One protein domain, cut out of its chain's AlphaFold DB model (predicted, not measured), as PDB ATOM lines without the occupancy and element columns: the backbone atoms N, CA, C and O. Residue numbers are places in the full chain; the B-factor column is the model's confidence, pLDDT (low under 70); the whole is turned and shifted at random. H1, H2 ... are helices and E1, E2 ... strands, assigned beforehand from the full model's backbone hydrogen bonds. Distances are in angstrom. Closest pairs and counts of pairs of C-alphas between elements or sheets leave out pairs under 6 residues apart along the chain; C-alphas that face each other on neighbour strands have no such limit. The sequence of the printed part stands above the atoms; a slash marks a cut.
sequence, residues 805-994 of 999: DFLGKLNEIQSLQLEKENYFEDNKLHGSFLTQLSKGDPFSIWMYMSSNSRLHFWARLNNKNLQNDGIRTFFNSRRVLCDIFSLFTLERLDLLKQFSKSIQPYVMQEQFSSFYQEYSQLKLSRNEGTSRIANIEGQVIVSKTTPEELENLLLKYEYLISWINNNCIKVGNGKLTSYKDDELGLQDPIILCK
ATOM      1  N   ASP A 805     173.209 194.708 349.705       56.09
ATOM      2  CA  ASP A 805     172.544 195.219 350.912       56.09
ATOM      3  C   ASP A 805     173.304 196.382 351.570       56.09
ATOM      4  O   ASP A 805     172.694 197.338 352.048       56.09
ATOM      5  N   PHE A 806     174.641 196.351 351.576       59.28
ATOM      6  CA  PHE A 806     175.460 197.443 352.112       59.28
ATOM      7  C   PHE A 806     175.468 198.654 351.168       59.28
ATOM      8  O   PHE A 806     175.366 199.796 351.618       59.28
ATOM      9  N   LEU A 807     175.514 198.409 349.855       59.91
ATOM     10  CA  LEU A 807     175.360 199.454 348.837       59.91
ATOM     11  C   LEU A 807     173.951 200.078 348.867       59.91
ATOM     12  O   LEU A 807     173.816 201.293 348.731       59.91
ATOM     13  N   GLY A 808     172.916 199.271 349.118       62.78
ATOM     14  CA  GLY A 808     171.544 199.726 349.348       62.78
ATOM     15  C   GLY A 808     171.430 200.638 350.569       62.78
ATOM     16  O   GLY A 808     170.885 201.733 350.451       62.78
ATOM     17  N   LYS A 809     172.040 200.258 351.701       58.06
ATOM     18  CA  LYS A 809     172.101 201.094 352.916       58.06
ATOM     19  C   LYS A 809     172.850 202.411 352.706       58.06
ATOM     20  O   LYS A 809     172.433 203.431 353.240       58.06
ATOM     21  N   LEU A 810     173.932 202.422 351.925       55.59
ATOM     22  CA  LEU A 810     174.653 203.660 351.597       55.59
ATOM     23  C   LEU A 810     173.797 204.627 350.764       55.59
ATOM     24  O   LEU A 810     173.804 205.829 351.026       55.59
ATOM     25  N   ASN A 811     173.026 204.110 349.805       60.78
ATOM     26  CA  ASN A 811     172.096 204.917 349.010       60.78
ATOM     27  C   ASN A 811     170.895 205.403 349.843       60.78
ATOM     28  O   ASN A 811     170.456 206.540 349.682       60.78
ATOM     29  N   GLU A 812     170.400 204.578 350.770       66.19
ATOM     30  CA  GLU A 812     169.342 204.943 351.718       66.19
ATOM     31  C   GLU A 812     169.801 206.074 352.656       66.19
ATOM     32  O   GLU A 812     169.119 207.092 352.762       66.19
ATOM     33  N   ILE A 813     171.005 205.970 353.237       64.88
ATOM     34  CA  ILE A 813     171.626 207.026 354.060       64.88
ATOM     35  C   ILE A 813     171.739 208.340 353.278       64.88
ATOM     36  O   ILE A 813     171.437 209.404 353.819       64.88
ATOM     37  N   GLN A 814     172.134 208.279 352.005       64.94
ATOM     38  CA  GLN A 814     172.234 209.460 351.151       64.94
ATOM     39  C   GLN A 814     170.862 210.087 350.857       64.94
ATOM     40  O   GLN A 814     170.724 211.309 350.926       64.94
ATOM     41  N   SER A 815     169.846 209.271 350.562       64.81
ATOM     42  CA  SER A 815     168.480 209.756 350.331       64.81
ATOM     43  C   SER A 815     167.871 210.399 351.582       64.81
ATOM     44  O   SER A 815     167.309 211.489 351.495       64.81
ATOM     45  N   LEU A 816     168.095 209.798 352.756       66.00
ATOM     46  CA  LEU A 816     167.677 210.331 354.053       66.00
ATOM     47  C   LEU A 816     168.404 211.635 354.398       66.00
ATOM     48  O   LEU A 816     167.821 212.517 355.025       66.00
ATOM     49  N   GLN A 817     169.674 211.778 354.011       69.25
ATOM     50  CA  GLN A 817     170.429 213.012 354.229       69.25
ATOM     51  C   GLN A 817     169.874 214.166 353.381       69.25
ATOM     52  O   GLN A 817     169.658 215.254 353.908       69.25
ATOM     53  N   LEU A 818     169.569 213.915 352.104       70.75
ATOM     54  CA  LEU A 818     168.917 214.883 351.213       70.75
ATOM     55  C   LEU A 818     167.515 215.278 351.702       70.75
ATOM     56  O   LEU A 818     167.148 216.447 351.639       70.75
ATOM     57  N   GLU A 819     166.738 214.328 352.223       73.06
ATOM     58  CA  GLU A 819     165.417 214.600 352.802       73.06
ATOM     59  C   GLU A 819     165.509 215.512 354.036       73.06
ATOM     60  O   GLU A 819     164.757 216.481 354.154       73.06
ATOM     61  N   LYS A 820     166.489 215.270 354.918       72.00
ATOM     62  CA  LYS A 820     166.767 216.123 356.086       72.00
ATOM     63  C   LYS A 820     167.228 217.525 355.691       72.00
ATOM     64  O   LYS A 820     166.830 218.492 356.337       72.00
ATOM     65  N   GLU A 821     168.056 217.641 354.655       71.19
ATOM     66  CA  GLU A 821     168.520 218.929 354.126       71.19
ATOM     67  C   GLU A 821     167.374 219.739 353.513       71.19
ATOM     68  O   GLU A 821     167.218 220.911 353.854       71.19
ATOM     69  N   ASN A 822     166.523 219.107 352.696       74.00
ATOM     70  CA  ASN A 822     165.331 219.751 352.139       74.00
ATOM     71  C   ASN A 822     164.382 220.210 353.257       74.00
ATOM     72  O   ASN A 822     163.935 221.351 353.257       74.00
ATOM     73  N   TYR A 823     164.147 219.368 354.270       70.31
ATOM     74  CA  TYR A 823     163.327 219.736 355.427       70.31
ATOM     75  C   TYR A 823     163.913 220.922 356.211       70.31
ATOM     76  O   TYR A 823     163.175 221.811 356.643       70.31
ATOM     77  N   PHE A 824     165.235 220.958 356.394       70.44
ATOM     78  CA  PHE A 824     165.935 222.071 357.035       70.44
ATOM     79  C   PHE A 824     165.783 223.379 356.245       70.44
ATOM     80  O   PHE A 824     165.517 224.426 356.843       70.44
ATOM     81  N   GLU A 825     165.932 223.317 354.919       70.75
ATOM     82  CA  GLU A 825     165.812 224.462 354.010       70.75
ATOM     83  C   GLU A 825     164.368 224.989 353.957       70.75
ATOM     84  O   GLU A 825     164.138 226.180 354.196       70.75
ATOM     85  N   ASP A 826     163.392 224.098 353.757       70.88
ATOM     86  CA  ASP A 826     161.965 224.424 353.653       70.88
ATOM     87  C   ASP A 826     161.429 225.094 354.927       70.88
ATOM     88  O   ASP A 826     160.620 226.025 354.864       70.88
ATOM     89  N   ASN A 827     161.925 224.669 356.094       66.38
ATOM     90  CA  ASN A 827     161.494 225.177 357.399       66.38
ATOM     91  C   ASN A 827     162.415 226.261 357.985       66.38
ATOM     92  O   ASN A 827     162.114 226.805 359.048       66.38
ATOM     93  N   LYS A 828     163.520 226.607 357.306       65.75
ATOM     94  CA  LYS A 828     164.516 227.602 357.752       65.75
ATOM     95  C   LYS A 828     164.984 227.389 359.200       65.75
ATOM     96  O   LYS A 828     165.003 228.332 359.995       65.75
ATOM     97  N   LEU A 829     165.327 226.151 359.550       65.50
ATOM     98  CA  LEU A 829     165.677 225.770 360.922       65.50
ATOM     99  C   LEU A 829     167.069 226.284 361.338       65.50
ATOM    100  O   LEU A 829     167.896 226.665 360.513       65.50
ATOM    101  N   HIS A 830     167.333 226.317 362.646       66.88
ATOM    102  CA  HIS A 830     168.650 226.672 363.190       66.88
ATOM    103  C   HIS A 830     169.658 225.528 362.996       66.88
ATOM    104  O   HIS A 830     169.276 224.367 363.122       66.88
ATOM    105  N   GLY A 831     170.947 225.825 362.769       66.94
ATOM    106  CA  GLY A 831     171.989 224.824 362.459       66.94
ATOM    107  C   GLY A 831     172.090 223.647 363.443       66.94
ATOM    108  O   GLY A 831     172.372 222.523 363.033       66.94
ATOM    109  N   SER A 832     171.733 223.858 364.712       66.88
ATOM    110  CA  SER A 832     171.631 222.797 365.726       66.88
ATOM    111  C   SER A 832     170.630 221.684 365.378       66.88
ATOM    112  O   SER A 832     170.841 220.535 365.759       66.88
ATOM    113  N   PHE A 833     169.561 221.984 364.633       68.44
ATOM    114  CA  PHE A 833     168.624 220.966 364.142       68.44
ATOM    115  C   PHE A 833     169.282 220.065 363.100       68.44
ATOM    116  O   PHE A 833     169.039 218.864 363.092       68.44
ATOM    117  N   LEU A 834     170.155 220.616 362.253       69.69
ATOM    118  CA  LEU A 834     170.871 219.825 361.257       69.69
ATOM    119  C   LEU A 834     171.886 218.883 361.919       69.69
ATOM    120  O   LEU A 834     172.034 217.748 361.474       69.69
ATOM    121  N   THR A 835     172.512 219.312 363.019       70.00
ATOM    122  CA  THR A 835     173.349 218.476 363.902       70.00
ATOM    123  C   THR A 835     172.558 217.296 364.466       70.00
ATOM    124  O   THR A 835     172.993 216.153 364.338       70.00
ATOM    125  N   GLN A 836     171.364 217.547 365.014       66.75
ATOM    126  CA  GLN A 836     170.495 216.505 365.574       66.75
ATOM    127  C   GLN A 836     169.974 215.537 364.502       66.75
ATOM    128  O   GLN A 836     170.065 214.320 364.665       66.75
ATOM    129  N   LEU A 837     169.475 216.064 363.379       65.75
ATOM    130  CA  LEU A 837     168.940 215.269 362.273       65.75
ATOM    131  C   LEU A 837     170.031 214.423 361.605       65.75
ATOM    132  O   LEU A 837     169.798 213.255 361.287       65.75
ATOM    133  N   SER A 838     171.223 214.987 361.403       64.56
ATOM    134  CA  SER A 838     172.327 214.321 360.695       64.56
ATOM    135  C   SER A 838     173.227 213.492 361.614       64.56
ATOM    136  O   SER A 838     174.090 212.779 361.112       64.56
ATOM    137  N   LYS A 839     173.053 213.587 362.944       63.81
ATOM    138  CA  LYS A 839     173.985 213.051 363.958       63.81
ATOM    139  C   LYS A 839     175.449 213.444 363.690       63.81
ATOM    140  O   LYS A 839     176.360 212.671 363.967       63.81
ATOM    141  N   GLY A 840     175.657 214.610 363.082       64.88
ATOM    142  CA  GLY A 840     176.977 215.118 362.718       64.88
ATOM    143  C   GLY A 840     177.498 216.083 363.772       64.88
ATOM    144  O   GLY A 840     176.703 216.726 364.449       64.88
ATOM    145  N   ASP A 841     178.815 216.210 363.886       71.62
ATOM    146  CA  ASP A 841     179.428 217.070 364.896       71.62
ATOM    147  C   ASP A 841     179.209 218.575 364.611       71.62
ATOM    148  O   ASP A 841     179.114 218.977 363.440       71.62
ATOM    149  N   PRO A 842     179.114 219.440 365.644       73.75
ATOM    150  CA  PRO A 842     178.707 220.836 365.484       73.75
ATOM    151  C   PRO A 842     179.571 221.646 364.515       73.75
ATOM    152  O   PRO A 842     179.031 222.375 363.678       73.75
ATOM    153  N   PHE A 843     180.900 221.531 364.580       74.62
ATOM    154  CA  PHE A 843     181.766 222.302 363.691       74.62
ATOM    155  C   PHE A 843     181.767 221.730 362.276       74.62
ATOM    156  O   PHE A 843     181.719 222.490 361.309       74.62
ATOM    157  N   SER A 844     181.793 220.405 362.136       71.75
ATOM    158  CA  SER A 844     181.657 219.735 360.840       71.75
ATOM    159  C   SER A 844     180.400 220.201 360.089       71.75
ATOM    160  O   SER A 844     180.464 220.515 358.897       71.75
ATOM    161  N   ILE A 845     179.274 220.319 360.798       75.38
ATOM    162  CA  ILE A 845     178.018 220.852 360.258       75.38
ATOM    163  C   ILE A 845     178.134 222.351 359.951       75.38
ATOM    164  O   ILE A 845     177.727 222.777 358.871       75.38
ATOM    165  N   TRP A 846     178.742 223.154 360.830       79.56
ATOM    166  CA  TRP A 846     178.965 224.582 360.566       79.56
ATOM    167  C   TRP A 846     179.823 224.815 359.312       79.56
ATOM    168  O   TRP A 846     179.480 225.652 358.479       79.56
ATOM    169  N   MET A 847     180.901 224.049 359.127       72.06
ATOM    170  CA  MET A 847     181.760 224.113 357.939       72.06
ATOM    171  C   MET A 847     180.992 223.755 356.670       72.06
ATOM    172  O   MET A 847     181.117 224.447 355.655       72.06
ATOM    173  N   TYR A 848     180.176 222.705 356.730       74.31
ATOM    174  CA  TYR A 848     179.315 222.314 355.621       74.31
ATOM    175  C   TYR A 848     178.328 223.431 355.257       74.31
ATOM    176  O   TYR A 848     178.242 223.826 354.096       74.31
ATOM    177  N   MET A 849     177.683 224.046 356.251       72.56
ATOM    178  CA  MET A 849     176.807 225.204 356.042       72.56
ATOM    179  C   MET A 849     177.563 226.424 355.494       72.56
ATOM    180  O   MET A 849     177.050 227.131 354.636       72.56
ATOM    181  N   SER A 850     178.802 226.656 355.936       70.69
ATOM    182  CA  SER A 850     179.632 227.781 355.477       70.69
ATOM    183  C   SER A 850     180.052 227.689 354.013       70.69
ATOM    184  O   SER A 850     180.326 228.707 353.378       70.69
ATOM    185  N   SER A 851     180.128 226.463 353.499       67.12
ATOM    186  CA  SER A 851     180.587 226.155 352.147       67.12
ATOM    187  C   SER A 851     179.437 225.871 351.180       67.12
ATOM    188  O   SER A 851     179.632 225.962 349.968       67.12
ATOM    189  N   ASN A 852     178.232 225.594 351.690       69.12
ATOM    190  CA  ASN A 852     177.035 225.338 350.899       69.12
ATOM    191  C   ASN A 852     176.113 226.569 350.864       69.12
ATOM    192  O   ASN A 852     175.457 226.904 351.845       69.12
ATOM    193  N   SER A 853     176.008 227.217 349.701       67.31
ATOM    194  CA  SER A 853     175.213 228.440 349.513       67.31
ATOM    195  C   SER A 853     173.697 228.261 349.669       67.31
ATOM    196  O   SER A 853     172.989 229.266 349.771       67.31
ATOM    197  N   ARG A 854     173.194 227.016 349.692       65.31
ATOM    198  CA  ARG A 854     171.779 226.699 349.953       65.31
ATOM    199  C   ARG A 854     171.425 226.728 351.439       65.31
ATOM    200  O   ARG A 854     170.285 227.001 351.790       65.31
ATOM    201  N   LEU A 855     172.396 226.479 352.316       68.81
ATOM    202  CA  LEU A 855     172.165 226.392 353.754       68.81
ATOM    203  C   LEU A 855     172.394 227.756 354.419       68.81
ATOM    204  O   LEU A 855     173.309 228.504 354.075       68.81
ATOM    205  N   HIS A 856     171.546 228.105 355.385       65.25
ATOM    206  CA  HIS A 856     171.610 229.387 356.087       65.25
ATOM    207  C   HIS A 856     171.976 229.196 357.561       65.25
ATOM    208  O   HIS A 856     171.403 228.346 358.234       65.25
ATOM    209  N   PHE A 857     172.893 230.023 358.081       61.72
ATOM    210  CA  PHE A 857     173.285 230.006 359.500       61.72
ATOM    211  C   PHE A 857     172.180 230.480 360.446       61.72
ATOM    212  O   PHE A 857     172.059 229.975 361.558       61.72
ATOM    213  N   TRP A 858     171.374 231.448 360.005       62.47
ATOM    214  CA  TRP A 858     170.331 232.068 360.816       62.47
ATOM    215  C   TRP A 858     168.975 231.970 360.126       62.47
ATOM    216  O   TRP A 858     168.844 232.277 358.937       62.47
ATOM    217  N   ALA A 859     167.948 231.611 360.895       59.56
ATOM    218  CA  ALA A 859     166.569 231.641 360.437       59.56
ATOM    219  C   ALA A 859     166.174 233.087 360.101       59.56
ATOM    220  O   ALA A 859     166.082 233.958 360.971       59.56
ATOM    221  N   ARG A 860     165.932 233.382 358.821       54.56
ATOM    222  CA  ARG A 860     165.422 234.696 358.424       54.56
ATOM    223  C   ARG A 860     163.936 234.758 358.768       54.56
ATOM    224  O   ARG A 860     163.103 234.329 357.970       54.56
ATOM    225  N   LEU A 861     163.605 235.308 359.938       56.44
ATOM    226  CA  LEU A 861     162.222 235.645 360.282       56.44
ATOM    227  C   LEU A 861     161.681 236.581 359.192       56.44
ATOM    228  O   LEU A 861     162.214 237.673 358.997       56.44
ATOM    229  N   ASN A 862     160.628 236.178 358.477       55.78
ATOM    230  CA  ASN A 862     160.019 236.991 357.412       55.78
ATOM    231  C   ASN A 862     159.335 238.277 357.949       55.78
ATOM    232  O   ASN A 862     158.748 239.038 357.182       55.78
ATOM    233  N   ASN A 863     159.416 238.541 359.258       66.81
ATOM    234  CA  ASN A 863     158.806 239.672 359.940       66.81
ATOM    235  C   ASN A 863     159.876 240.688 360.388       66.81
ATOM    236  O   ASN A 863     160.620 240.451 361.340       66.81
ATOM    237  N   LYS A 864     159.921 241.848 359.719       70.31
ATOM    238  CA  LYS A 864     160.853 242.948 360.037       70.31
ATOM    239  C   LYS A 864     160.688 243.500 361.458       70.31
ATOM    240  O   LYS A 864     161.670 243.966 362.027       70.31
ATOM    241  N   ASN A 865     159.486 243.439 362.037       69.44
ATOM    242  CA  ASN A 865     159.255 243.935 363.396       69.44
ATOM    243  C   ASN A 865     159.940 243.031 364.423       69.44
ATOM    244  O   ASN A 865     160.688 243.535 365.249       69.44
ATOM    245  N   LEU A 866     159.811 241.705 364.284       62.78
ATOM    246  CA  LEU A 866     160.507 240.744 365.150       62.78
ATOM    247  C   LEU A 866     162.036 240.863 365.050       62.78
ATOM    248  O   LEU A 866     162.727 240.731 366.054       62.78
ATOM    249  N   GLN A 867     162.573 241.158 363.861       62.81
ATOM    250  CA  GLN A 867     164.009 241.424 363.696       62.81
ATOM    251  C   GLN A 867     164.446 242.697 364.432       62.81
ATOM    252  O   GLN A 867     165.442 242.679 365.150       62.81
ATOM    253  N   ASN A 868     163.696 243.794 364.287       71.56
ATOM    254  CA  ASN A 868     163.992 245.049 364.979       71.56
ATOM    255  C   ASN A 868     163.858 244.911 366.503       71.56
ATOM    256  O   ASN A 868     164.691 245.440 367.238       71.56
ATOM    257  N   ASP A 869     162.855 244.169 366.975       71.88
ATOM    258  CA  ASP A 869     162.663 243.866 368.394       71.88
ATOM    259  C   ASP A 869     163.793 242.983 368.932       71.88
ATOM    260  O   ASP A 869     164.308 243.249 370.017       71.88
ATOM    261  N   GLY A 870     164.247 241.991 368.160       68.75
ATOM    262  CA  GLY A 870     165.413 241.170 368.493       68.75
ATOM    263  C   GLY A 870     166.696 241.997 368.602       68.75
ATOM    264  O   GLY A 870     167.413 241.891 369.595       68.75
ATOM    265  N   ILE A 871     166.944 242.897 367.644       73.00
ATOM    266  CA  ILE A 871     168.080 243.832 367.671       73.00
ATOM    267  C   ILE A 871     167.999 244.744 368.902       73.00
ATOM    268  O   ILE A 871     168.983 244.913 369.621       73.00
ATOM    269  N   ARG A 872     166.821 245.314 369.180       74.56
ATOM    270  CA  ARG A 872     166.605 246.178 370.348       74.56
ATOM    271  C   ARG A 872     166.807 245.420 371.659       74.56
ATOM    272  O   ARG A 872     167.412 245.959 372.580       74.56
ATOM    273  N   THR A 873     166.318 244.186 371.737       76.44
ATOM    274  CA  THR A 873     166.488 243.310 372.902       76.44
ATOM    275  C   THR A 873     167.964 243.006 373.119       76.44
ATOM    276  O   THR A 873     168.464 243.212 374.217       76.44
ATOM    277  N   PHE A 874     168.692 242.637 372.064       74.00
ATOM    278  CA  PHE A 874     170.132 242.396 372.124       74.00
ATOM    279  C   PHE A 874     170.915 243.616 372.634       74.00
ATOM    280  O   PHE A 874     171.708 243.477 373.560       74.00
ATOM    281  N   PHE A 875     170.651 244.820 372.110       75.38
ATOM    282  CA  PHE A 875     171.320 246.046 372.574       75.38
ATOM    283  C   PHE A 875     170.995 246.423 374.029       75.38
ATOM    284  O   PHE A 875     171.787 247.115 374.668       75.38
ATOM    285  N   ASN A 876     169.852 245.979 374.557       79.25
ATOM    286  CA  ASN A 876     169.464 246.209 375.950       79.25
ATOM    287  C   ASN A 876     169.956 245.103 376.903       79.25
ATOM    288  O   ASN A 876     169.953 245.301 378.121       79.25
ATOM    289  N   SER A 877     170.379 243.953 376.379       77.50
ATOM    290  CA  SER A 877     170.815 242.802 377.166       77.50
ATOM    291  C   SER A 877     172.285 242.907 377.563       77.50
ATOM    292  O   SER A 877     173.166 243.099 376.734       77.50
ATOM    293  N   ARG A 878     172.575 242.711 378.856       80.56
ATOM    294  CA  ARG A 878     173.955 242.606 379.378       80.56
ATOM    295  C   ARG A 878     174.455 241.167 379.492       80.56
ATOM    296  O   ARG A 878     175.650 240.947 379.667       80.56
ATOM    297  N   ARG A 879     173.541 240.198 379.432       82.50
ATOM    298  CA  ARG A 879     173.788 238.757 379.539       82.50
ATOM    299  C   ARG A 879     173.133 238.088 378.340       82.50
ATOM    300  O   ARG A 879     171.948 238.318 378.113       82.50
ATOM    301  N   VAL A 880     173.897 237.328 377.563       82.75
ATOM    302  CA  VAL A 880     173.405 236.720 376.318       82.75
ATOM    303  C   VAL A 880     173.831 235.264 376.257       82.75
ATOM    304  O   VAL A 880     175.023 234.965 376.294       82.75
ATOM    305  N   LEU A 881     172.856 234.366 376.138       82.94
ATOM    306  CA  LEU A 881     173.099 232.962 375.834       82.94
ATOM    307  C   LEU A 881     173.427 232.816 374.347       82.94
ATOM    308  O   LEU A 881     172.642 233.206 373.487       82.94
ATOM    309  N   CYS A 882     174.608 232.284 374.069       83.50
ATOM    310  CA  CYS A 882     175.156 232.097 372.739       83.50
ATOM    311  C   CYS A 882     175.134 230.613 372.395       83.50
ATOM    312  O   CYS A 882     175.571 229.781 373.193       83.50
ATOM    313  N   ASP A 883     174.671 230.288 371.195       78.94
ATOM    314  CA  ASP A 883     174.876 228.966 370.624       78.94
ATOM    315  C   ASP A 883     176.285 228.845 370.011       78.94
ATOM    316  O   ASP A 883     176.922 229.840 369.644       78.94
ATOM    317  N   ILE A 884     176.776 227.611 369.879       81.81
ATOM    318  CA  ILE A 884     178.135 227.355 369.378       81.81
ATOM    319  C   ILE A 884     178.346 227.806 367.915       81.81
ATOM    320  O   ILE A 884     179.440 228.249 367.568       81.81
ATOM    321  N   PHE A 885     177.307 227.788 367.067       80.06
ATOM    322  CA  PHE A 885     177.396 228.207 365.659       80.06
ATOM    323  C   PHE A 885     177.563 229.720 365.533       80.06
ATOM    324  O   PHE A 885     178.349 230.199 364.708       80.06
ATOM    325  N   SER A 886     176.868 230.484 366.375       82.06
ATOM    326  CA  SER A 886     177.064 231.928 366.480       82.06
ATOM    327  C   SER A 886     178.486 232.264 366.927       82.06
ATOM    328  O   SER A 886     179.094 233.173 366.363       82.06
ATOM    329  N   LEU A 887     179.067 231.502 367.861       86.25
ATOM    330  CA  LEU A 887     180.458 231.697 368.284       86.25
ATOM    331  C   LEU A 887     181.463 231.390 367.162       86.25
ATOM    332  O   LEU A 887     182.364 232.200 366.942       86.25
ATOM    333  N   PHE A 888     181.277 230.302 366.401       84.31
ATOM    334  CA  PHE A 888     182.089 230.023 365.203       84.31
ATOM    335  C   PHE A 888     181.996 231.153 364.174       84.31
ATOM    336  O   PHE A 888     182.991 231.572 363.586       84.31
ATOM    337  N   THR A 889     180.795 231.690 363.975       82.00
ATOM    338  CA  THR A 889     180.559 232.761 363.001       82.00
ATOM    339  C   THR A 889     181.196 234.078 363.448       82.00
ATOM    340  O   THR A 889     181.821 234.766 362.644       82.00
ATOM    341  N   LEU A 890     181.094 234.424 364.733       84.88
ATOM    342  CA  LEU A 890     181.761 235.598 365.299       84.88
ATOM    343  C   LEU A 890     183.287 235.464 365.273       84.88
ATOM    344  O   LEU A 890     183.967 236.476 365.104       84.88
ATOM    345  N   GLU A 891     183.826 234.252 365.433       85.19
ATOM    346  CA  GLU A 891     185.259 233.976 365.278       85.19
ATOM    347  C   GLU A 891     185.695 234.235 363.842       85.19
ATOM    348  O   GLU A 891     186.596 235.036 363.609       85.19
ATOM    349  N   ARG A 892     184.970 233.658 362.879       82.00
ATOM    350  CA  ARG A 892     185.255 233.784 361.449       82.00
ATOM    351  C   ARG A 892     185.223 235.230 360.948       82.00
ATOM    352  O   ARG A 892     185.878 235.540 359.955       82.00
ATOM    353  N   LEU A 893     184.436 236.082 361.605       83.50
ATOM    354  CA  LEU A 893     184.302 237.513 361.320       83.50
ATOM    355  C   LEU A 893     185.243 238.399 362.161       83.50
ATOM    356  O   LEU A 893     185.150 239.621 362.067       83.50
ATOM    357  N   ASP A 894     186.112 237.818 362.995       83.19
ATOM    358  CA  ASP A 894     187.012 238.518 363.923       83.19
ATOM    359  C   ASP A 894     186.295 239.421 364.961       83.19
ATOM    360  O   ASP A 894     186.852 240.398 365.472       83.19
ATOM    361  N   LEU A 895     185.051 239.087 365.331       86.19
ATOM    362  CA  LEU A 895     184.200 239.892 366.225       86.19
ATOM    363  C   LEU A 895     184.172 239.417 367.689       86.19
ATOM    364  O   LEU A 895     183.776 240.191 368.568       86.19
ATOM    365  N   LEU A 896     184.639 238.201 368.001       85.75
ATOM    366  CA  LEU A 896     184.585 237.634 369.364       85.75
ATOM    367  C   LEU A 896     185.213 238.530 370.442       85.75
ATOM    368  O   LEU A 896     184.654 238.703 371.524       85.75
ATOM    369  N   LYS A 897     186.364 239.149 370.148       82.44
ATOM    370  CA  LYS A 897     187.070 240.023 371.108       82.44
ATOM    371  C   LYS A 897     186.297 241.296 371.456       82.44
ATOM    372  O   LYS A 897     186.541 241.879 372.509       82.44
ATOM    373  N   GLN A 898     185.441 241.783 370.560       83.69
ATOM    374  CA  GLN A 898     184.604 242.959 370.815       83.69
ATOM    375  C   GLN A 898     183.324 242.565 371.556       83.69
ATOM    376  O   GLN A 898     182.848 243.308 372.416       83.69
ATOM    377  N   PHE A 899     182.818 241.367 371.269       83.38
ATOM    378  CA  PHE A 899     181.613 240.820 371.871       83.38
ATOM    379  C   PHE A 899     181.729 240.678 373.401       83.38
ATOM    380  O   PHE A 899     180.916 241.260 374.120       83.38
ATOM    381  N   SER A 900     182.789 240.038 373.921       83.38
ATOM    382  CA  SER A 900     182.949 239.833 375.379       83.38
ATOM    383  C   SER A 900     183.273 241.096 376.186       83.38
ATOM    384  O   SER A 900     183.152 241.095 377.407       83.38
ATOM    385  N   LYS A 901     183.662 242.201 375.536       83.06
ATOM    386  CA  LYS A 901     183.890 243.487 376.225       83.06
ATOM    387  C   LYS A 901     182.595 244.188 376.628       83.06
ATOM    388  O   LYS A 901     182.618 245.043 377.508       83.06
ATOM    389  N   SER A 902     181.501 243.870 375.942       77.94
ATOM    390  CA  SER A 902     180.248 244.632 375.999       77.94
ATOM    391  C   SER A 902     179.112 243.829 376.633       77.94
ATOM    392  O   SER A 902     178.139 244.400 377.118       77.94
ATOM    393  N   ILE A 903     179.231 242.502 376.599       82.38
ATOM    394  CA  ILE A 903     178.195 241.531 376.942       82.38
ATOM    395  C   ILE A 903     178.856 240.404 377.737       82.38
ATOM    396  O   ILE A 903     179.961 239.995 377.392       82.38
ATOM    397  N   GLN A 904     178.179 239.882 378.765       87.69
ATOM    398  CA  GLN A 904     178.551 238.626 379.419       87.69
ATOM    399  C   GLN A 904     177.948 237.454 378.630       87.69
ATOM    400  O   GLN A 904     176.726 237.256 378.695       87.69
ATOM    401  N   PRO A 905     178.752 236.678 377.883       87.69
ATOM    402  CA  PRO A 905     178.238 235.533 377.160       87.69
ATOM    403  C   PRO A 905     178.004 234.347 378.101       87.69
ATOM    404  O   PRO A 905     178.754 234.112 379.054       87.69
ATOM    405  N   TYR A 906     176.953 233.601 377.799       87.56
ATOM    406  CA  TYR A 906     176.642 232.293 378.356       87.56
ATOM    407  C   TYR A 906     176.670 231.279 377.217       87.56
ATOM    408  O   TYR A 906     176.386 231.639 376.077       87.56
ATOM    409  N   VAL A 907     176.981 230.022 377.502       86.69
ATOM    410  CA  VAL A 907     176.894 228.931 376.522       86.69
ATOM    411  C   VAL A 907     176.256 227.713 377.173       86.69
ATOM    412  O   VAL A 907     176.489 227.444 378.353       86.69
ATOM    413  N   MET A 908     175.464 226.968 376.408       84.50
ATOM    414  CA  MET A 908     174.955 225.679 376.868       84.50
ATOM    415  C   MET A 908     176.119 224.696 377.019       84.50
ATOM    416  O   MET A 908     176.869 224.451 376.070       84.50
ATOM    417  N   GLN A 909     176.266 224.121 378.211       85.06
ATOM    418  CA  GLN A 909     177.348 223.194 378.539       85.06
ATOM    419  C   GLN A 909     177.343 221.971 377.616       85.06
ATOM    420  O   GLN A 909     178.405 221.513 377.214       85.06
ATOM    421  N   GLU A 910     176.168 221.483 377.217       83.06
ATOM    422  CA  GLU A 910     176.028 220.376 376.267       83.06
ATOM    423  C   GLU A 910     176.671 220.682 374.904       83.06
ATOM    424  O   GLU A 910     177.424 219.867 374.369       83.06
ATOM    425  N   GLN A 911     176.443 221.887 374.370       81.88
ATOM    426  CA  GLN A 911     177.020 222.312 373.092       81.88
ATOM    427  C   GLN A 911     178.541 222.459 373.186       81.88
ATOM    428  O   GLN A 911     179.261 222.058 372.273       81.88
ATOM    429  N   PHE A 912     179.033 223.000 374.306       88.00
ATOM    430  CA  PHE A 912     180.466 223.078 374.569       88.00
ATOM    431  C   PHE A 912     181.098 221.685 374.696       88.00
ATOM    432  O   PHE A 912     182.118 221.428 374.064       88.00
ATOM    433  N   SER A 913     180.487 220.781 375.466       84.12
ATOM    434  CA  SER A 913     180.951 219.402 375.643       84.12
ATOM    435  C   SER A 913     181.030 218.657 374.310       84.12
ATOM    436  O   SER A 913     182.047 218.028 374.031       84.12
ATOM    437  N   SER A 914     180.005 218.770 373.459       83.25
ATOM    438  CA  SER A 914     180.001 218.156 372.124       83.25
ATOM    439  C   SER A 914     181.125 218.705 371.239       83.25
ATOM    440  O   SER A 914     181.878 217.934 370.646       83.25
ATOM    441  N   PHE A 915     181.317 220.026 371.221       86.12
ATOM    442  CA  PHE A 915     182.425 220.647 370.495       86.12
ATOM    443  C   PHE A 915     183.804 220.215 371.031       86.12
ATOM    444  O   PHE A 915     184.721 219.923 370.263       86.12
ATOM    445  N   TYR A 916     183.958 220.123 372.352       86.56
ATOM    446  CA  TYR A 916     185.195 219.673 372.986       86.56
ATOM    447  C   TYR A 916     185.493 218.186 372.720       86.56
ATOM    448  O   TYR A 916     186.657 217.791 372.591       86.56
ATOM    449  N   GLN A 917     184.458 217.354 372.592       83.12
ATOM    450  CA  GLN A 917     184.592 215.959 372.169       83.12
ATOM    451  C   GLN A 917     185.034 215.853 370.707       83.12
ATOM    452  O   GLN A 917     185.987 215.123 370.437       83.12
ATOM    453  N   GLU A 918     184.422 216.619 369.794       82.94
ATOM    454  CA  GLU A 918     184.839 216.698 368.381       82.94
ATOM    455  C   GLU A 918     186.322 217.100 368.285       82.94
ATOM    456  O   GLU A 918     187.119 216.412 367.644       82.94
ATOM    457  N   TYR A 919     186.730 218.148 369.013       86.06
ATOM    458  CA  TYR A 919     188.135 218.552 369.141       86.06
ATOM    459  C   TYR A 919     189.042 217.395 369.586       86.06
ATOM    460  O   TYR A 919     190.075 217.126 368.968       86.06
ATOM    461  N   SER A 920     188.659 216.714 370.667       82.12
ATOM    462  CA  SER A 920     189.465 215.656 371.275       82.12
ATOM    463  C   SER A 920     189.627 214.454 370.342       82.12
ATOM    464  O   SER A 920     190.720 213.900 370.252       82.12
ATOM    465  N   GLN A 921     188.578 214.085 369.603       80.19
ATOM    466  CA  GLN A 921     188.626 213.006 368.614       80.19
ATOM    467  C   GLN A 921     189.530 213.361 367.431       80.19
ATOM    468  O   GLN A 921     190.418 212.587 367.074       80.19
ATOM    469  N   LEU A 922     189.370 214.559 366.865       79.25
ATOM    470  CA  LEU A 922     190.198 215.024 365.750       79.25
ATOM    471  C   LEU A 922     191.683 215.114 366.129       79.25
ATOM    472  O   LEU A 922     192.555 214.826 365.308       79.25
ATOM    473  N   LYS A 923     191.985 215.441 367.390       82.00
ATOM    474  CA  LYS A 923     193.353 215.466 367.918       82.00
ATOM    475  C   LYS A 923     194.024 214.090 367.902       82.00
ATOM    476  O   LYS A 923     195.236 214.020 367.699       82.00
ATOM    477  N   LEU A 924     193.272 213.000 368.072       77.38
ATOM    478  CA  LEU A 924     193.812 211.635 367.987       77.38
ATOM    479  C   LEU A 924     194.239 211.295 366.552       77.38
ATOM    480  O   LEU A 924     195.296 210.699 366.343       77.38
ATOM    481  N   SER A 925     193.486 211.776 365.560       76.75
ATOM    482  CA  SER A 925     193.774 211.594 364.131       76.75
ATOM    483  C   SER A 925     194.763 212.617 363.550       76.75
ATOM    484  O   SER A 925     195.078 212.558 362.361       76.75
ATOM    485  N   ARG A 926     195.311 213.527 364.372       75.50
ATOM    486  CA  ARG A 926     196.211 214.632 363.973       75.50
ATOM    487  C   ARG A 926     197.315 214.224 362.991       75.50
ATOM    488  O   ARG A 926     197.620 214.962 362.066       75.50
ATOM    489  N   ASN A 927     197.915 213.051 363.196       71.12
ATOM    490  CA  ASN A 927     199.068 212.591 362.413       71.12
ATOM    491  C   ASN A 927     198.693 211.818 361.138       71.12
ATOM    492  O   ASN A 927     199.540 211.651 360.266       71.12
ATOM    493  N   GLU A 928     197.461 211.318 361.045       69.62
ATOM    494  CA  GLU A 928     196.994 210.449 359.953       69.62
ATOM    495  C   GLU A 928     196.047 211.186 358.995       69.62
ATOM    496  O   GLU A 928     195.856 210.761 357.856       69.62
ATOM    497  N   GLY A 929     195.513 212.334 359.427       69.06
ATOM    498  CA  GLY A 929     194.441 213.032 358.730       69.06
ATOM    499  C   GLY A 929     193.097 212.343 358.965       69.06
ATOM    500  O   GLY A 929     192.973 211.443 359.793       69.06
ATOM    501  N   THR A 930     192.063 212.758 358.238       73.62
ATOM    502  CA  THR A 930     190.766 212.064 358.253       73.62
ATOM    503  C   THR A 930     190.337 211.725 356.836       73.62
ATOM    504  O   THR A 930     190.716 212.396 355.878       73.62
ATOM    505  N   SER A 931     189.557 210.657 356.675       64.56
ATOM    506  CA  SER A 931     188.979 210.306 355.380       64.56
ATOM    507  C   SER A 931     187.518 209.932 355.542       64.56
ATOM    508  O   SER A 931     187.173 209.155 356.428       64.56
ATOM    509  N   ARG A 932     186.660 210.493 354.693       63.44
ATOM    510  CA  ARG A 932     185.236 210.162 354.618       63.44
ATOM    511  C   ARG A 932     184.932 209.611 353.238       63.44
ATOM    512  O   ARG A 932     185.461 210.101 352.245       63.44
ATOM    513  N   ILE A 933     184.085 208.593 353.198       53.16
ATOM    514  CA  ILE A 933     183.600 207.979 351.968       53.16
ATOM    515  C   ILE A 933     182.151 208.426 351.793       53.16
ATOM    516  O   ILE A 933     181.332 208.207 352.680       53.16
ATOM    517  N   ALA A 934     181.844 209.063 350.669       51.72
ATOM    518  CA  ALA A 934     180.497 209.477 350.299       51.72
ATOM    519  C   ALA A 934     180.172 208.945 348.903       51.72
ATOM    520  O   ALA A 934     181.051 208.866 348.053       51.72
ATOM    521  N   ASN A 935     178.917 208.589 348.650       45.75
ATOM    522  CA  ASN A 935     178.439 208.369 347.291       45.75
ATOM    523  C   ASN A 935     177.877 209.703 346.783       45.75
ATOM    524  O   ASN A 935     177.081 210.320 347.480       45.75
ATOM    525  N   ILE A 936     178.307 210.195 345.626       54.00
ATOM    526  CA  ILE A 936     177.719 211.368 344.966       54.00
ATOM    527  C   ILE A 936     177.370 210.930 343.547       54.00
ATOM    528  O   ILE A 936     178.248 210.519 342.794       54.00
ATOM    529  N   GLU A 937     176.077 210.962 343.207       48.03
ATOM    530  CA  GLU A 937     175.567 210.619 341.868       48.03
ATOM    531  C   GLU A 937     175.986 209.220 341.358       48.03
ATOM    532  O   GLU A 937     176.184 209.003 340.164       48.03
ATOM    533  N   GLY A 938     176.117 208.239 342.260       47.59
ATOM    534  CA  GLY A 938     176.502 206.867 341.910       47.59
ATOM    535  C   GLY A 938     178.015 206.622 341.863       47.59
ATOM    536  O   GLY A 938     178.431 205.516 341.515       47.59
ATOM    537  N   GLN A 939     178.838 207.611 342.225       49.62
ATOM    538  CA  GLN A 939     180.286 207.465 342.380       49.62
ATOM    539  C   GLN A 939     180.709 207.570 343.845       49.62
ATOM    540  O   GLN A 939     180.370 208.519 344.549       49.62
ATOM    541  N   VAL A 940     181.514 206.607 344.295       50.97
ATOM    542  CA  VAL A 940     182.127 206.626 345.626       50.97
ATOM    543  C   VAL A 940     183.309 207.597 345.622       50.97
ATOM    544  O   VAL A 940     184.344 207.335 345.013       50.97
ATOM    545  N   ILE A 941     183.155 208.719 346.317       57.44
ATOM    546  CA  ILE A 941     184.163 209.759 346.501       57.44
ATOM    547  C   ILE A 941     184.741 209.639 347.909       57.44
ATOM    548  O   ILE A 941     184.014 209.583 348.899       57.44
ATOM    549  N   VAL A 942     186.070 209.633 348.006       59.78
ATOM    550  CA  VAL A 942     186.783 209.672 349.286       59.78
ATOM    551  C   VAL A 942     187.312 211.088 349.504       59.78
ATOM    552  O   VAL A 942     188.279 211.484 348.856       59.78
ATOM    553  N   SER A 943     186.706 211.858 350.409       63.78
ATOM    554  CA  SER A 943     187.274 213.141 350.836       63.78
ATOM    555  C   SER A 943     188.334 212.882 351.901       63.78
ATOM    556  O   SER A 943     188.022 212.279 352.928       63.78
ATOM    557  N   LYS A 944     189.572 213.330 351.680       67.81
ATOM    558  CA  LYS A 944     190.662 213.231 352.659       67.81
ATOM    559  C   LYS A 944     191.038 214.622 353.154       67.81
ATOM    560  O   LYS A 944     191.291 215.498 352.335       67.81
ATOM    561  N   THR A 945     191.107 214.796 354.464       74.81
ATOM    562  CA  THR A 945     191.727 215.957 355.107       74.81
ATOM    563  C   THR A 945     193.149 215.576 355.476       74.81
ATOM    564  O   THR A 945     193.366 214.575 356.164       74.81
ATOM    565  N   THR A 946     194.122 216.346 355.002       78.38
ATOM    566  CA  THR A 946     195.539 216.086 355.287       78.38
ATOM    567  C   THR A 946     195.884 216.388 356.755       78.38
ATOM    568  O   THR A 946     195.191 217.185 357.392       78.38
ATOM    569  N   PRO A 947     196.966 215.804 357.311       80.88
ATOM    570  CA  PRO A 947     197.446 216.144 358.655       80.88
ATOM    571  C   PRO A 947     197.681 217.649 358.871       80.88
ATOM    572  O   PRO A 947     197.384 218.172 359.938       80.88
ATOM    573  N   GLU A 948     198.167 218.368 357.854       80.06
ATOM    574  CA  GLU A 948     198.443 219.811 357.930       80.06
ATOM    575  C   GLU A 948     197.157 220.658 357.943       80.06
ATOM    576  O   GLU A 948     197.038 221.624 358.699       80.06
ATOM    577  N   GLU A 949     196.151 220.288 357.148       77.19
ATOM    578  CA  GLU A 949     194.828 220.927 357.190       77.19
ATOM    579  C   GLU A 949     194.117 220.658 358.519       77.19
ATOM    580  O   GLU A 949     193.489 221.559 359.081       77.19
ATOM    581  N   LEU A 950     194.253 219.436 359.040       81.31
ATOM    582  CA  LEU A 950     193.718 219.042 360.338       81.31
ATOM    583  C   LEU A 950     194.397 219.812 361.478       81.31
ATOM    584  O   LEU A 950     193.712 220.297 362.373       81.31
ATOM    585  N   GLU A 951     195.716 220.004 361.420       82.06
ATOM    586  CA  GLU A 951     196.467 220.805 362.392       82.06
ATOM    587  C   GLU A 951     195.974 222.255 362.453       82.06
ATOM    588  O   GLU A 951     195.698 222.792 363.526       82.06
ATOM    589  N   ASN A 952     195.807 222.888 361.291       81.94
ATOM    590  CA  ASN A 952     195.312 224.259 361.205       81.94
ATOM    591  C   ASN A 952     193.881 224.402 361.746       81.94
ATOM    592  O   ASN A 952     193.517 225.448 362.291       81.94
ATOM    593  N   LEU A 953     193.061 223.363 361.595       79.94
ATOM    594  CA  LEU A 953     191.713 223.298 362.151       79.94
ATOM    595  C   LEU A 953     191.739 223.113 363.677       79.94
ATOM    596  O   LEU A 953     191.030 223.834 364.380       79.94
ATOM    597  N   LEU A 954     192.610 222.243 364.197       84.38
ATOM    598  CA  LEU A 954     192.802 222.042 365.638       84.38
ATOM    599  C   LEU A 954     193.251 223.328 366.346       84.38
ATOM    600  O   LEU A 954     192.724 223.641 367.410       84.38
ATOM    601  N   LEU A 955     194.137 224.128 365.742       86.75
ATOM    602  CA  LEU A 955     194.559 225.420 366.307       86.75
ATOM    603  C   LEU A 955     193.393 226.411 366.465       86.75
ATOM    604  O   LEU A 955     193.318 227.139 367.458       86.75
ATOM    605  N   LYS A 956     192.454 226.432 365.511       81.62
ATOM    606  CA  LYS A 956     191.244 227.268 365.606       81.62
ATOM    607  C   LYS A 956     190.310 226.780 366.706       81.62
ATOM    608  O   LYS A 956     189.729 227.591 367.427       81.62
ATOM    609  N   TYR A 957     190.196 225.464 366.870       85.38
ATOM    610  CA  TYR A 957     189.404 224.878 367.946       85.38
ATOM    611  C   TYR A 957     189.989 225.228 369.310       85.38
ATOM    612  O   TYR A 957     189.258 225.677 370.187       85.38
ATOM    613  N   GLU A 958     191.304 225.087 369.477       88.00
ATOM    614  CA  GLU A 958     192.005 225.437 370.714       88.00
ATOM    615  C   GLU A 958     191.806 226.907 371.083       88.00
ATOM    616  O   GLU A 958     191.513 227.223 372.241       88.00
ATOM    617  N   TYR A 959     191.898 227.804 370.096       88.75
ATOM    618  CA  TYR A 959     191.618 229.222 370.295       88.75
ATOM    619  C   TYR A 959     190.194 229.453 370.814       88.75
ATOM    620  O   TYR A 959     190.010 230.155 371.813       88.75
ATOM    621  N   LEU A 960     189.191 228.845 370.175       88.25
ATOM    622  CA  LEU A 960     187.798 229.049 370.554       88.25
ATOM    623  C   LEU A 960     187.454 228.410 371.903       88.25
ATOM    624  O   LEU A 960     186.799 229.053 372.718       88.25
ATOM    625  N   ILE A 961     187.923 227.189 372.175       89.31
ATOM    626  CA  ILE A 961     187.756 226.517 373.474       89.31
ATOM    627  C   ILE A 961     188.344 227.391 374.586       89.31
ATOM    628  O   ILE A 961     187.680 227.652 375.591       89.31
ATOM    629  N   SER A 962     189.565 227.893 374.387       89.75
ATOM    630  CA  SER A 962     190.221 228.803 375.329       89.75
ATOM    631  C   SER A 962     189.427 230.098 375.509       89.75
ATOM    632  O   SER A 962     189.235 230.568 376.632       89.75
ATOM    633  N   TRP A 963     188.903 230.670 374.422       91.25
ATOM    634  CA  TRP A 963     188.076 231.869 374.496       91.25
ATOM    635  C   TRP A 963     186.782 231.627 375.284       91.25
ATOM    636  O   TRP A 963     186.475 232.420 376.175       91.25
ATOM    637  N   ILE A 964     186.067 230.527 375.021       90.75
ATOM    638  CA  ILE A 964     184.843 230.147 375.741       90.75
ATOM    639  C   ILE A 964     185.146 229.973 377.229       90.75
ATOM    640  O   ILE A 964     184.476 230.585 378.056       90.75
ATOM    641  N   ASN A 965     186.191 229.217 377.575       88.38
ATOM    642  CA  ASN A 965     186.584 228.978 378.965       88.38
ATOM    643  C   ASN A 965     186.916 230.260 379.738       88.38
ATOM    644  O   ASN A 965     186.674 230.319 380.939       88.38
ATOM    645  N   ASN A 966     187.466 231.270 379.065       89.44
ATOM    646  CA  ASN A 966     187.895 232.515 379.702       89.44
ATOM    647  C   ASN A 966     186.814 233.605 379.733       89.44
ATOM    648  O   ASN A 966     186.931 234.539 380.522       89.44
ATOM    649  N   ASN A 967     185.809 233.543 378.854       89.75
ATOM    650  CA  ASN A 967     184.855 234.643 378.666       89.75
ATOM    651  C   ASN A 967     183.391 234.240 378.898       89.75
ATOM    652  O   ASN A 967     182.582 235.123 379.175       89.75
ATOM    653  N   CYS A 968     183.033 232.956 378.783       87.75
ATOM    654  CA  CYS A 968     181.651 232.482 378.890       87.75
ATOM    655  C   CYS A 968     181.361 231.802 380.231       87.75
ATOM    656  O   CYS A 968     182.195 231.069 380.757       87.75
ATOM    657  N   ILE A 969     180.130 231.967 380.720       85.56
ATOM    658  CA  ILE A 969     179.572 231.134 381.795       85.56
ATOM    659  C   ILE A 969     178.853 229.945 381.152       85.56
ATOM    660  O   ILE A 969     178.032 230.126 380.251       85.56
ATOM    661  N   LYS A 970     179.171 228.726 381.588       85.62
ATOM    662  CA  LYS A 970     178.552 227.505 381.061       85.62
ATOM    663  C   LYS A 970     177.324 227.162 381.897       85.62
ATOM    664  O   LYS A 970     177.413 227.109 383.119       85.62
ATOM    665  N   VAL A 971     176.187 226.941 381.250       82.44
ATOM    666  CA  VAL A 971     174.920 226.625 381.926       82.44
ATOM    667  C   VAL A 971     174.390 225.271 381.477       82.44
ATOM    668  O   VAL A 971     174.528 224.904 380.310       82.44
ATOM    669  N   GLY A 972     173.833 224.514 382.423       79.12
ATOM    670  CA  GLY A 972     173.139 223.260 382.141       79.12
ATOM    671  C   GLY A 972     171.731 223.483 381.584       79.12
ATOM    672  O   GLY A 972     171.272 224.614 381.419       79.12
ATOM    673  N   ASN A 973     171.027 222.386 381.325       75.94
ATOM    674  CA  ASN A 973     169.647 222.406 380.856       75.94
ATOM    675  C   ASN A 973     168.705 222.771 382.019       75.94
ATOM    676  O   ASN A 973     168.691 222.096 383.044       75.94
ATOM    677  N   GLY A 974     167.939 223.858 381.863       57.31
ATOM    678  CA  GLY A 974     167.070 224.401 382.920       57.31
ATOM    679  C   GLY A 974     165.730 223.677 383.102       57.31
ATOM    680  O   GLY A 974     165.156 223.745 384.180       57.31
ATOM    681  N   LYS A 975     165.235 222.965 382.077       57.06
ATOM    682  CA  LYS A 975     164.048 222.106 382.187       57.06
ATOM    683  C   LYS A 975     164.465 220.679 382.524       57.06
ATOM    684  O   LYS A 975     164.992 219.959 381.681       57.06
ATOM    685  N   LEU A 976     164.164 220.281 383.751       50.69
ATOM    686  CA  LEU A 976     164.209 218.909 384.243       50.69
ATOM    687  C   LEU A 976     162.892 218.189 383.888       50.69
ATOM    688  O   LEU A 976     162.206 217.685 384.768       50.69
ATOM    689  N   THR A 977     162.440 218.239 382.631       41.47
ATOM    690  CA  THR A 977     161.110 217.713 382.271       41.47
ATOM    691  C   THR A 977     161.106 216.198 382.129       41.47
ATOM    692  O   THR A 977     162.008 215.619 381.523       41.47
ATOM    693  N   SER A 978     160.038 215.589 382.648       39.62
ATOM    694  CA  SER A 978     159.704 214.182 382.472       39.62
ATOM    695  C   SER A 978     159.658 213.802 380.994       39.62
ATOM    696  O   SER A 978     159.096 214.552 380.193       39.62
ATOM    697  N   TYR A 979     160.136 212.610 380.643       37.47
ATOM    698  CA  TYR A 979     160.096 212.065 379.274       37.47
ATOM    699  C   TYR A 979     158.671 211.923 378.685       37.47
ATOM    700  O   TYR A 979     158.514 211.489 377.551       37.47
ATOM    701  N   LYS A 980     157.613 212.270 379.432       40.12
ATOM    702  CA  LYS A 980     156.215 212.208 378.976       40.12
ATOM    703  C   LYS A 980     155.796 213.331 378.025       40.12
ATOM    704  O   LYS A 980     154.769 213.170 377.370       40.12
ATOM    705  N   ASP A 981     156.579 214.399 377.888       36.38
ATOM    706  CA  ASP A 981     156.382 215.396 376.825       36.38
ATOM    707  C   ASP A 981     157.080 214.938 375.530       36.38
ATOM    708  O   ASP A 981     157.922 215.625 374.958       36.38
ATOM    709  N   ASP A 982     156.694 213.754 375.047       33.00
ATOM    710  CA  ASP A 982     157.025 213.219 373.718       33.00
ATOM    711  C   ASP A 982     156.180 213.890 372.606       33.00
ATOM    712  O   ASP A 982     155.950 213.329 371.531       33.00
ATOM    713  N   GLU A 983     155.745 215.138 372.810       31.78
ATOM    714  CA  GLU A 983     155.466 216.031 371.687       31.78
ATOM    715  C   GLU A 983     156.803 216.573 371.165       31.78
ATOM    716  O   GLU A 983     157.253 217.679 371.468       31.78
ATOM    717  N   LEU A 984     157.453 215.748 370.343       39.91
ATOM    718  CA  LEU A 984     158.405 216.183 369.327       39.91
ATOM    719  C   LEU A 984     157.901 217.469 368.653       39.91
ATOM    720  O   LEU A 984     156.987 217.425 367.832       39.91
ATOM    721  N   GLY A 985     158.536 218.609 368.928       31.92
ATOM    722  CA  GLY A 985     158.321 219.790 368.098       31.92
ATOM    723  C   GLY A 985     158.716 221.111 368.734       31.92
ATOM    724  O   GLY A 985     157.908 221.751 369.390       31.92
ATOM    725  N   LEU A 986     159.924 221.585 368.414       33.81
ATOM    726  CA  LEU A 986     160.200 223.022 368.283       33.81
ATOM    727  C   LEU A 986     159.821 223.877 369.513       33.81
ATOM    728  O   LEU A 986     159.074 224.846 369.388       33.81
ATOM    729  N   GLN A 987     160.359 223.583 370.702       35.31
ATOM    730  CA  GLN A 987     160.323 224.587 371.772       35.31
ATOM    731  C   GLN A 987     161.274 225.732 371.397       35.31
ATOM    732  O   GLN A 987     162.494 225.578 371.372       35.31
ATOM    733  N   ASP A 988     160.674 226.862 371.030       34.19
ATOM    734  CA  ASP A 988     161.324 228.130 370.716       34.19
ATOM    735  C   ASP A 988     162.369 228.466 371.804       34.19
ATOM    736  O   ASP A 988     161.992 228.628 372.971       34.19
ATOM    737  N   PRO A 989     163.671 228.587 371.469       36.16
ATOM    738  CA  PRO A 989     164.726 228.959 372.419       36.16
ATOM    739  C   PRO A 989     164.408 230.239 373.207       36.16
ATOM    740  O   PRO A 989     164.931 230.444 374.299       36.16
ATOM    741  N   ILE A 990     163.514 231.086 372.682       33.25
ATOM    742  CA  ILE A 990     163.030 232.312 373.323       33.25
ATOM    743  C   ILE A 990     162.169 232.024 374.572       33.25
ATOM    744  O   ILE A 990     162.157 232.842 375.493       33.25
ATOM    745  N   ILE A 991     161.473 230.882 374.654       33.91
ATOM    746  CA  ILE A 991     160.647 230.514 375.822       33.91
ATOM    747  C   ILE A 991     161.533 230.174 377.031       33.91
ATOM    748  O   ILE A 991     161.228 230.607 378.139       33.91
ATOM    749  N   LEU A 992     162.682 229.523 376.814       34.03
ATOM    750  CA  LEU A 992     163.677 229.238 377.864       34.03
ATOM    751  C   LEU A 992     164.277 230.505 378.499       34.03
ATOM    752  O   LEU A 992     164.827 230.440 379.593       34.03
ATOM    753  N   CYS A 993     164.175 231.661 377.834       35.06
ATOM    754  CA  CYS A 993     164.671 232.941 378.344       35.06
ATOM    755  C   CYS A 993     163.594 233.812 379.018       35.06
ATOM    756  O   CYS A 993     163.923 234.907 379.477       35.06
ATOM    757  N   LYS A 994     162.322 233.386 379.040       32.91
ATOM    758  CA  LYS A 994     161.219 234.160 379.642       32.91
ATOM    759  C   LYS A 994     160.973 233.841 381.113       32.91
ATOM    760  O   LYS A 994     160.538 234.736 381.834       32.91
TER     761      LYS A 994
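This is residues 805 to 994 of the 999 residues of an uncharacterized protein of Bacillus sp. KQ-3 (UniProt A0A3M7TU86). Two short helices, H2 and H3, lie in the middle, with the long helix H1 packed on H2 at one side and the helix pair H7 and H8, side by side, at the other, where H7 packs on H3. At one end the long E3 and E4 hairpin spans from the beginning of H8 to H1, apart from H2 and H3; toward the other end lie a small three-stranded sheet and the short helices H5 and H6, while residues 864 to 873 of H4 and residues 976 to 985 of an unnamed tail stick out. The printed part has 190 residues, with eight named helices and five named strands in the order H1 H2 H3 H4 E1 H5 H6 E2 H7 E3 E4 H8 E5. The sheet E1 E2 E5 is parallel, E3 and E4 are antiparallel, and the class is mostly helix. The whole is compact, with a radius of gyration of the C-alphas of 18.5 A and spans of 54 by 39 by 36 A.

H1, residues 805 to 827, begins with C-alpha 805 at (172.544, 195.219, 350.912) and is 32.6 A long. H2 is residues 831 to 838, and H3 is residues 842 to 851. H4, residues 864 to 876, is 18.4 A long. E1 is residues 879 to 882, H5 residues 884 to 892, H6 residues 896 to 902 and E2 residues 904 to 908. H7, residues 909 to 924, is 22.7 A long. E3, residues 930 to 936, is 18.6 A long, and E4, residues 939 to 945, is 19.1 A long. H8, residues 947 to 967, is 30.0 A long and begins with C-alpha 947 at (197.446, 216.144, 358.655). E5, residues 969 to 971, ends with C-alpha 971 at (174.920, 226.625, 381.926).

H3 is the hub, touching three helices. It touches H2 about perpendicular, at 73 degrees, closest at the C-alphas of Thr 835 and Pro 842, 6.1 A apart. It touches H5 at a steep tilt of 50 degrees, closest at the C-alphas of Trp 846 and Phe 885, 6.4 A apart. Residues 911 to 918 of H7 touch H3 about perpendicular, at 81 degrees, with the C-alphas of Pro 842 and Phe 915 closest at 6.2 A. H1 and H2 form a helical hairpin with a shallow tilt of 25 degrees, and the closest C-alphas, of Lys 820 and Leu 837, are 6.6 A apart. H7 and H8 touch at a shallow tilt of 29 degrees, opposite ways, closest at the C-alphas of Tyr 919 and Tyr 957, 6.6 A apart. E1, H5, H6 and E2 form a strand-helix-strand unit, two parallel neighbour strands with helices between, whose crossover is right-handed. N 882 and O 906 are 2.8 A apart, and between E2 and E5 N 907 and O 969 are 2.9 A apart, both within hydrogen-bond range. H7 only grazes this sheet with residues 909 to 912, and H8 with residues 964 to 967. E3 and E4 form a hairpin, with N 941 and O 934 within hydrogen-bond range at 2.7 A; the closest C-alphas of H1 and E3, of Gln 814 and Asn 935, are 7.4 A apart. H4 touches no helix. Every O i to N i+4 pair is within hydrogen-bond range in H1, H2, H3, H4, H5 and H7; H8 has 16 of 17, and H6 has 1 of 3, beside 3 of 4 O i to N i+3 pairs.

The two C-alphas farthest apart, of Asp 805 and Asn 876, are 56.9 A apart. The printed part has no cut. The link from H3 to H4, 12 residues, is long, and the other links are tight. Residues 972 to 994 hold no named element. The mean pLDDT of the printed part is 70.2, and 80 residues are under 70, among them residues 805 to 817, 851 to 863, 931 to 944 and 974 to 994.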